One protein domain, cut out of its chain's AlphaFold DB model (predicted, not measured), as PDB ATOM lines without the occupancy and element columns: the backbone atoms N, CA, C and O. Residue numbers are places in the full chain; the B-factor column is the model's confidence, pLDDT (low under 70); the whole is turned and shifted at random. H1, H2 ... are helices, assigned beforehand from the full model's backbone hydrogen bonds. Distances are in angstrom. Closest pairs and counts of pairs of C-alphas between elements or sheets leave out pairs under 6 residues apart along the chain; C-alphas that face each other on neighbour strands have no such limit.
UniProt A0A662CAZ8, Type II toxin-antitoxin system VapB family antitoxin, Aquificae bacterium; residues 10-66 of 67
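AT A GLANCE: This is residues 10 to 66 of the 67 residues of the protein "Type II toxin-antitoxin system VapB family antitoxin" of Aquificae bacterium (UniProt A0A662CAZ8). A short helix, H1, and a long helix, H2, make a corner at one end, and from H2 a long unnamed stretch, residues 41 to 58, runs out to a small helix, H3, far from the other two. There is no packed core: residues 32 to 66 stand free, among them the far part of H2 and the whole of H3. The printed part has 57 residues with three named helices, in the order H1, H2, H3, and no named strand, and its class is all helix. It is extended, with a radius of gyration of the C-alphas of 19.6 A, and spans 51 by 29 by 16 A, only just elongated.

IN THESE COORDINATES: H1 is residues 10 to 18, 12.5 A from first to last C-alpha, and begins at C-alpha 10, (109.621, 178.768, 203.519). H2 is residues 24 to 40, the longest helix, 23.9 A long, and its last C-alpha is at (106.662, 165.666, 227.425). H3 is residues 59 to 64, 9.3 A long, and ends at C-alpha 64, (130.209, 183.600, 243.133).

HOW THE PARTS SIT: H1 and H2 are close but not clearly touching, with 2 pairs of C-alphas within 8 A; the closest C-alphas, those of Phe 16 and Leu 27, are 7.3 A apart. Their lines stand about perpendicular, at 81 degrees. H3 is apart from H1 and from H2. In H1 and H2 every O i to N i+4 pair is within hydrogen-bond range, and in H3 1 of 2.

THE WHOLE: The two C-alphas farthest apart, those of Asp 10 and Glu 55, are 51.7 A from each other. The printed part has no cut. The link from H1 to H2 is tight, with 5 residues, and the link from H2 to H3 is long, with 18. The mean pLDDT of the printed part is 81.5, and residues 41 to 50 and 65 to 66 are under 70.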
ATOM      1  N   ASP A  10     108.455 178.163 202.867       94.94
ATOM      2  CA  ASP A  10     109.621 178.768 203.519       94.94
ATOM      3  C   ASP A  10     109.954 178.026 204.818       94.94
ATOM      4  O   ASP A  10     111.099 177.616 205.026       94.94
ATOM      5  N   LEU A  11     108.936 177.726 205.634       92.25
ATOM      6  CA  LEU A  11     109.091 176.903 206.837       92.25
ATOM      7  C   LEU A  11     109.657 175.513 206.512       92.25
ATOM      8  O   LEU A  11     110.489 174.976 207.248       92.25
ATOM      9  N   LEU A  12     109.194 174.903 205.420       91.06
ATOM     10  CA  LEU A  12     109.658 173.585 205.004       91.06
ATOM     11  C   LEU A  12     111.127 173.626 204.558       91.06
ATOM     12  O   LEU A  12     111.894 172.736 204.925       91.06
ATOM     13  N   ASN A  13     111.521 174.652 203.803       92.06
ATOM     14  CA  ASN A  13     112.897 174.849 203.346       92.06
ATOM     15  C   ASN A  13     113.857 175.103 204.514       92.06
ATOM     16  O   ASN A  13     114.955 174.538 204.549       92.06
ATOM     17  N   GLU A  14     113.436 175.899 205.496       93.12
ATOM     18  CA  GLU A  14     114.210 176.129 206.715       93.12
ATOM     19  C   GLU A  14     114.371 174.824 207.506       93.12
ATOM     20  O   GLU A  14     115.481 174.448 207.885       93.12
ATOM     21  N   ALA A  15     113.289 174.060 207.666       92.06
ATOM     22  CA  ALA A  15     113.328 172.775 208.350       92.06
ATOM     23  C   ALA A  15     114.224 171.744 207.635       92.06
ATOM     24  O   ALA A  15     114.945 171.007 208.307       92.06
ATOM     25  N   PHE A  16     114.241 171.709 206.297       92.44
ATOM     26  CA  PHE A  16     115.173 170.871 205.529       92.44
ATOM     27  C   PHE A  16     116.624 171.338 205.630       92.44
ATOM     28  O   PHE A  16     117.524 170.511 205.593       92.44
ATOM     29  N   SER A  17     116.866 172.639 205.773       92.00
ATOM     30  CA  SER A  17     118.226 173.161 205.960       92.00
ATOM     31  C   SER A  17     118.812 172.770 207.322       92.00
ATOM     32  O   SER A  17     120.027 172.699 207.480       92.00
ATOM     33  N   LEU A  18     117.944 172.504 208.304       91.50
ATOM     34  CA  LEU A  18     118.307 172.137 209.674       91.50
ATOM     35  C   LEU A  18     118.244 170.626 209.956       91.50
ATOM     36  O   LEU A  18     118.686 170.195 211.020       91.50
ATOM     37  N   SER A  19     117.683 169.827 209.048       88.00
ATOM     38  CA  SER A  19     117.492 168.381 209.211       88.00
ATOM     39  C   SER A  19     118.214 167.608 208.111       88.00
ATOM     40  O   SER A  19     118.289 168.034 206.966       88.00
ATOM     41  N   GLU A  20     118.699 166.413 208.438       89.75
ATOM     42  CA  GLU A  20     119.268 165.477 207.459       89.75
ATOM     43  C   GLU A  20     118.188 164.654 206.726       89.75
ATOM     44  O   GLU A  20     118.500 163.741 205.953       89.75
ATOM     45  N   ALA A  21     116.906 164.941 206.981       89.88
ATOM     46  CA  ALA A  21     115.790 164.204 206.413       89.88
ATOM     47  C   ALA A  21     115.754 164.318 204.885       89.88
ATOM     48  O   ALA A  21     115.826 165.399 204.305       89.88
ATOM     49  N   LYS A  22     115.547 163.183 204.211       87.88
ATOM     50  CA  LYS A  22     115.538 163.130 202.733       87.88
ATOM     51  C   LYS A  22     114.158 163.351 202.126       87.88
ATOM     52  O   LYS A  22     114.024 163.558 200.923       87.88
ATOM     53  N   THR A  23     113.104 163.238 202.935       91.62
ATOM     54  CA  THR A  23     111.719 163.307 202.460       91.62
ATOM     55  C   THR A  23     110.852 164.145 203.387       91.62
ATOM     56  O   THR A  23     111.039 164.135 204.604       91.62
ATOM     57  N   LYS A  24     109.818 164.793 202.825       88.88
ATOM     58  CA  LYS A  24     108.849 165.588 203.604       88.88
ATOM     59  C   LYS A  24     108.207 164.757 204.722       88.88
ATOM     60  O   LYS A  24     107.992 165.245 205.823       88.88
ATOM     61  N   LYS A  25     107.936 163.473 204.457       90.44
ATOM     62  CA  LYS A  25     107.362 162.544 205.441       90.44
ATOM     63  C   LYS A  25     108.290 162.337 206.637       90.44
ATOM     64  O   LYS A  25     107.816 162.332 207.769       90.44
ATOM     65  N   GLU A  26     109.572 162.108 206.375       91.50
ATOM     66  CA  GLU A  26     110.572 161.861 207.415       91.50
ATOM     67  C   GLU A  26     110.765 163.099 208.287       91.50
ATOM     68  O   GLU A  26     110.639 162.992 209.506       91.50
ATOM     69  N   LEU A  27     110.903 164.267 207.654       92.69
ATOM     70  CA  LEU A  27     111.005 165.561 208.324       92.69
ATOM     71  C   LEU A  27     109.804 165.825 209.246       92.69
ATOM     72  O   LEU A  27     109.967 166.149 210.419       92.69
ATOM     73  N   ILE A  28     108.580 165.614 208.747       91.38
ATOM     74  CA  ILE A  28     107.353 165.796 209.540       91.38
ATOM     75  C   ILE A  28     107.308 164.809 210.716       91.38
ATOM     76  O   ILE A  28     106.925 165.176 211.828       91.38
ATOM     77  N   HIS A  29     107.702 163.552 210.506       92.50
ATOM     78  CA  HIS A  29     107.758 162.560 211.583       92.50
ATOM     79  C   HIS A  29     108.779 162.931 212.662       92.50
ATOM     80  O   HIS A  29     108.501 162.768 213.854       92.50
ATOM     81  N   GLU A  30     109.953 163.406 212.259       93.69
ATOM     82  CA  GLU A  30     110.991 163.874 213.170       93.69
ATOM     83  C   GLU A  30     110.510 165.086 213.976       93.69
ATOM     84  O   GLU A  30     110.552 165.060 215.211       93.69
ATOM     85  N   ALA A  31     109.945 166.089 213.300       92.69
ATOM     86  CA  ALA A  31     109.389 167.285 213.924       92.69
ATOM     87  C   ALA A  31     108.307 166.939 214.960       92.69
ATOM     88  O   ALA A  31     108.324 167.456 216.077       92.69
ATOM     89  N   LEU A  32     107.404 166.002 214.649       92.88
ATOM     90  CA  LEU A  32     106.380 165.545 215.595       92.88
ATOM     91  C   LEU A  32     106.981 164.822 216.807       92.88
ATOM     92  O   LEU A  32     106.532 165.037 217.935       92.88
ATOM     93  N   LYS A  33     108.014 163.989 216.617       93.06
ATOM     94  CA  LYS A  33     108.725 163.350 217.738       93.06
ATOM     95  C   LYS A  33     109.388 164.389 218.639       93.06
ATOM     96  O   LYS A  33     109.291 164.271 219.863       93.06
ATOM     97  N   LEU A  34     110.040 165.395 218.054       91.12
ATOM     98  CA  LEU A  34     110.654 166.501 218.789       91.12
ATOM     99  C   LEU A  34     109.602 167.310 219.543       91.12
ATOM    100  O   LEU A  34     109.763 167.536 220.738       91.12
ATOM    101  N   TYR A  35     108.492 167.652 218.892       90.75
ATOM    102  CA  TYR A  35     107.383 168.367 219.514       90.75
ATOM    103  C   TYR A  35     106.832 167.611 220.725       90.75
ATOM    104  O   TYR A  35     106.714 168.176 221.814       90.75
ATOM    105  N   ILE A  36     106.581 166.306 220.579       88.25
ATOM    106  CA  ILE A  36     106.145 165.457 221.691       88.25
ATOM    107  C   ILE A  36     107.207 165.427 222.786       88.25
ATOM    108  O   ILE A  36     106.855 165.540 223.951       88.25
ATOM    109  N   ARG A  37     108.497 165.287 222.460       87.69
ATOM    110  CA  ARG A  37     109.577 165.277 223.461       87.69
ATOM    111  C   ARG A  37     109.647 166.599 224.228       87.69
ATOM    112  O   ARG A  37     109.780 166.570 225.446       87.69
ATOM    113  N   ILE A  38     109.531 167.728 223.534       87.19
ATOM    114  CA  ILE A  38     109.530 169.069 224.128       87.19
ATOM    115  C   ILE A  38     108.315 169.240 225.040       87.19
ATOM    116  O   ILE A  38     108.465 169.693 226.166       87.19
ATOM    117  N   LYS A  39     107.125 168.815 224.608       82.06
ATOM    118  CA  LYS A  39     105.901 168.897 225.420       82.06
ATOM    119  C   LYS A  39     105.845 167.861 226.551       82.06
ATOM    120  O   LYS A  39     105.212 168.110 227.569       82.06
ATOM    121  N   LYS A  40     106.501 166.705 226.390       76.75
ATOM    122  CA  LYS A  40     106.662 165.666 227.425       76.75
ATOM    123  C   LYS A  40     107.735 165.998 228.445       76.75
ATOM    124  O   LYS A  40     107.697 165.414 229.525       76.75
ATOM    125  N   ARG A  41     108.655 166.923 228.152       66.94
ATOM    126  CA  ARG A  41     109.369 167.660 229.201       66.94
ATOM    127  C   ARG A  41     108.343 168.552 229.907       66.94
ATOM    128  O   ARG A  41     108.339 169.765 229.745       66.94
ATOM    129  N   LYS A  42     107.409 167.908 230.609       59.50
ATOM    130  CA  LYS A  42     106.490 168.549 231.526       59.50
ATOM    131  C   LYS A  42     107.326 169.190 232.615       59.50
ATOM    132  O   LYS A  42     108.280 168.585 233.103       59.50
ATOM    133  N   ASP A  43     106.982 170.445 232.858       61.41
ATOM    134  CA  ASP A  43     107.138 171.167 234.103       61.41
ATOM    135  C   ASP A  43     108.148 170.553 235.074       61.41
ATOM    136  O   ASP A  43     107.831 169.683 235.879       61.41
ATOM    137  N   LEU A  44     109.367 171.098 235.079       61.12
ATOM    138  CA  LEU A  44     110.292 170.904 236.201       61.12
ATOM    139  C   LEU A  44     109.644 171.303 237.545       61.12
ATOM    140  O   LEU A  44     110.168 170.958 238.599       61.12
ATOM    141  N   THR A  45     108.507 172.007 237.513       62.00
ATOM    142  CA  THR A  45     107.674 172.289 238.679       62.00
ATOM    143  C   THR A  45     107.014 171.034 239.270       62.00
ATOM    144  O   THR A  45     106.839 171.004 240.480       62.00
ATOM    145  N   GLU A  46     106.759 169.956 238.509       65.25
ATOM    146  CA  GLU A  46     106.301 168.666 239.072       65.25
ATOM    147  C   GLU A  46     107.404 167.965 239.888       65.25
ATOM    148  O   GLU A  46     107.119 167.172 240.781       65.25
ATOM    149  N   LEU A  47     108.676 168.277 239.613       63.66
ATOM    150  CA  LEU A  47     109.814 167.827 240.420       63.66
ATOM    151  C   LEU A  47     110.057 168.740 241.633       63.66
ATOM    152  O   LEU A  47     110.758 168.342 242.563       63.66
ATOM    153  N   ALA A  48     109.488 169.950 241.665       61.78
ATOM    154  CA  ALA A  48     109.653 170.859 242.793       61.78
ATOM    155  C   ALA A  48     108.979 170.265 244.043       61.78
ATOM    156  O   ALA A  48     107.765 170.107 244.100       61.78
ATOM    157  N   GLY A  49     109.786 169.907 245.043       65.44
ATOM    158  CA  GLY A  49     109.333 169.242 246.270       65.44
ATOM    159  C   GLY A  49     109.465 167.712 246.270       65.44
ATOM    160  O   GLY A  49     109.403 167.118 247.339       65.44
ATOM    161  N   ALA A  50     109.717 167.077 245.118       68.19
ATOM    162  CA  ALA A  50     109.994 165.634 245.021       68.19
ATOM    163  C   ALA A  50     111.497 165.294 245.097       68.19
ATOM    164  O   ALA A  50     111.870 164.139 245.290       68.19
ATOM    165  N   ILE A  51     112.364 166.297 244.942       72.12
ATOM    166  CA  ILE A  51     113.824 166.165 245.005       72.12
ATOM    167  C   ILE A  51     114.372 166.896 246.229       72.12
ATOM    168  O   ILE A  51     114.240 168.113 246.355       72.12
ATOM    169  N   SER A  52     115.041 166.144 247.100       74.19
ATOM    170  CA  SER A  52     115.867 166.691 248.173       74.19
ATOM    171  C   SER A  52     117.242 167.044 247.620       74.19
ATOM    172  O   SER A  52     117.898 166.219 246.981       74.19
ATOM    173  N   PHE A  53     117.700 168.267 247.871       74.31
ATOM    174  CA  PHE A  53     119.084 168.627 247.588       74.31
ATOM    175  C   PHE A  53     120.019 167.854 248.523       74.31
ATOM    176  O   PHE A  53     119.706 167.644 249.694       74.31
ATOM    177  N   HIS A  54     121.174 167.438 248.008       80.19
ATOM    178  CA  HIS A  54     122.213 166.840 248.841       80.19
ATOM    179  C   HIS A  54     122.641 167.851 249.918       80.19
ATOM    180  O   HIS A  54     122.829 169.021 249.597       80.19
ATOM    181  N   GLU A  55     122.828 167.414 251.169       76.94
ATOM    182  CA  GLU A  55     123.194 168.284 252.307       76.94
ATOM    183  C   GLU A  55     124.367 169.248 252.045       76.94
ATOM    184  O   GLU A  55     124.397 170.345 252.595       76.94
ATOM    185  N   GLY A  56     125.317 168.886 251.176       80.94
ATOM    186  CA  GLY A  56     126.453 169.738 250.806       80.94
ATOM    187  C   GLY A  56     126.224 170.670 249.608       80.94
ATOM    188  O   GLY A  56     127.159 171.349 249.179       80.94
ATOM    189  N   TYR A  57     125.029 170.685 249.013       80.12
ATOM    190  CA  TYR A  57     124.754 171.430 247.785       80.12
ATOM    191  C   TYR A  57     124.528 172.925 248.057       80.12
ATOM    192  O   TYR A  57     123.420 173.383 248.336       80.12
ATOM    193  N   ASP A  58     125.593 173.715 247.920       80.56
ATOM    194  CA  ASP A  58     125.553 175.175 248.030       80.56
ATOM    195  C   ASP A  58     125.531 175.838 246.641       80.56
ATOM    196  O   ASP A  58     126.562 176.145 246.032       80.56
ATOM    197  N   HIS A  59     124.326 176.108 246.137       76.69
ATOM    198  CA  HIS A  59     124.128 176.798 244.859       76.69
ATOM    199  C   HIS A  59     124.655 178.250 244.849       76.69
ATOM    200  O   HIS A  59     124.863 178.816 243.772       76.69
ATOM    201  N   LYS A  60     124.891 178.877 246.015       78.88
ATOM    202  CA  LYS A  60     125.429 180.245 246.107       78.88
ATOM    203  C   LYS A  60     126.935 180.268 245.857       78.88
ATOM    204  O   LYS A  60     127.413 181.215 245.232       78.88
ATOM    205  N   ARG A  61     127.674 179.224 246.259       80.62
ATOM    206  CA  ARG A  61     129.111 179.076 245.934       80.62
ATOM    207  C   ARG A  61     129.355 179.066 244.428       80.62
ATOM    208  O   ARG A  61     130.227 179.785 243.959       80.62
ATOM    209  N   LEU A  62     128.529 178.342 243.675       75.81
ATOM    210  CA  LEU A  62     128.640 178.234 242.214       75.81
ATOM    211  C   LEU A  62     128.355 179.555 241.479       75.81
ATOM    212  O   LEU A  62     128.835 179.759 240.367       75.81
ATOM    213  N   ARG A  63     127.569 180.459 242.080       76.62
ATOM    214  CA  ARG A  63     127.236 181.762 241.481       76.62
ATOM    215  C   ARG A  63     128.316 182.819 241.728       76.62
ATOM    216  O   ARG A  63     128.428 183.751 240.941       76.62
ATOM    217  N   ARG A  64     129.121 182.667 242.787       75.81
ATOM    218  CA  ARG A  64     130.209 183.600 243.133       75.81
ATOM    219  C   ARG A  64     131.409 183.519 242.189       75.81
ATOM    220  O   ARG A  64     132.121 184.501 242.066       75.81
ATOM    221  N   THR A  65     131.601 182.409 241.477       62.38
ATOM    222  CA  THR A  65     132.711 182.223 240.520       62.38
ATOM    223  C   THR A  65     132.524 182.979 239.193       62.38
ATOM    224  O   THR A  65     133.319 182.810 238.277       62.38
ATOM    225  N   ARG A  66     131.453 183.771 239.053       59.81
ATOM    226  CA  ARG A  66     131.168 184.607 237.872       59.81
ATOM    227  C   ARG A  66     131.273 186.116 238.153       59.81
ATOM    228  O   ARG A  66     130.707 186.898 237.394       59.81
TER     229      ARG A  66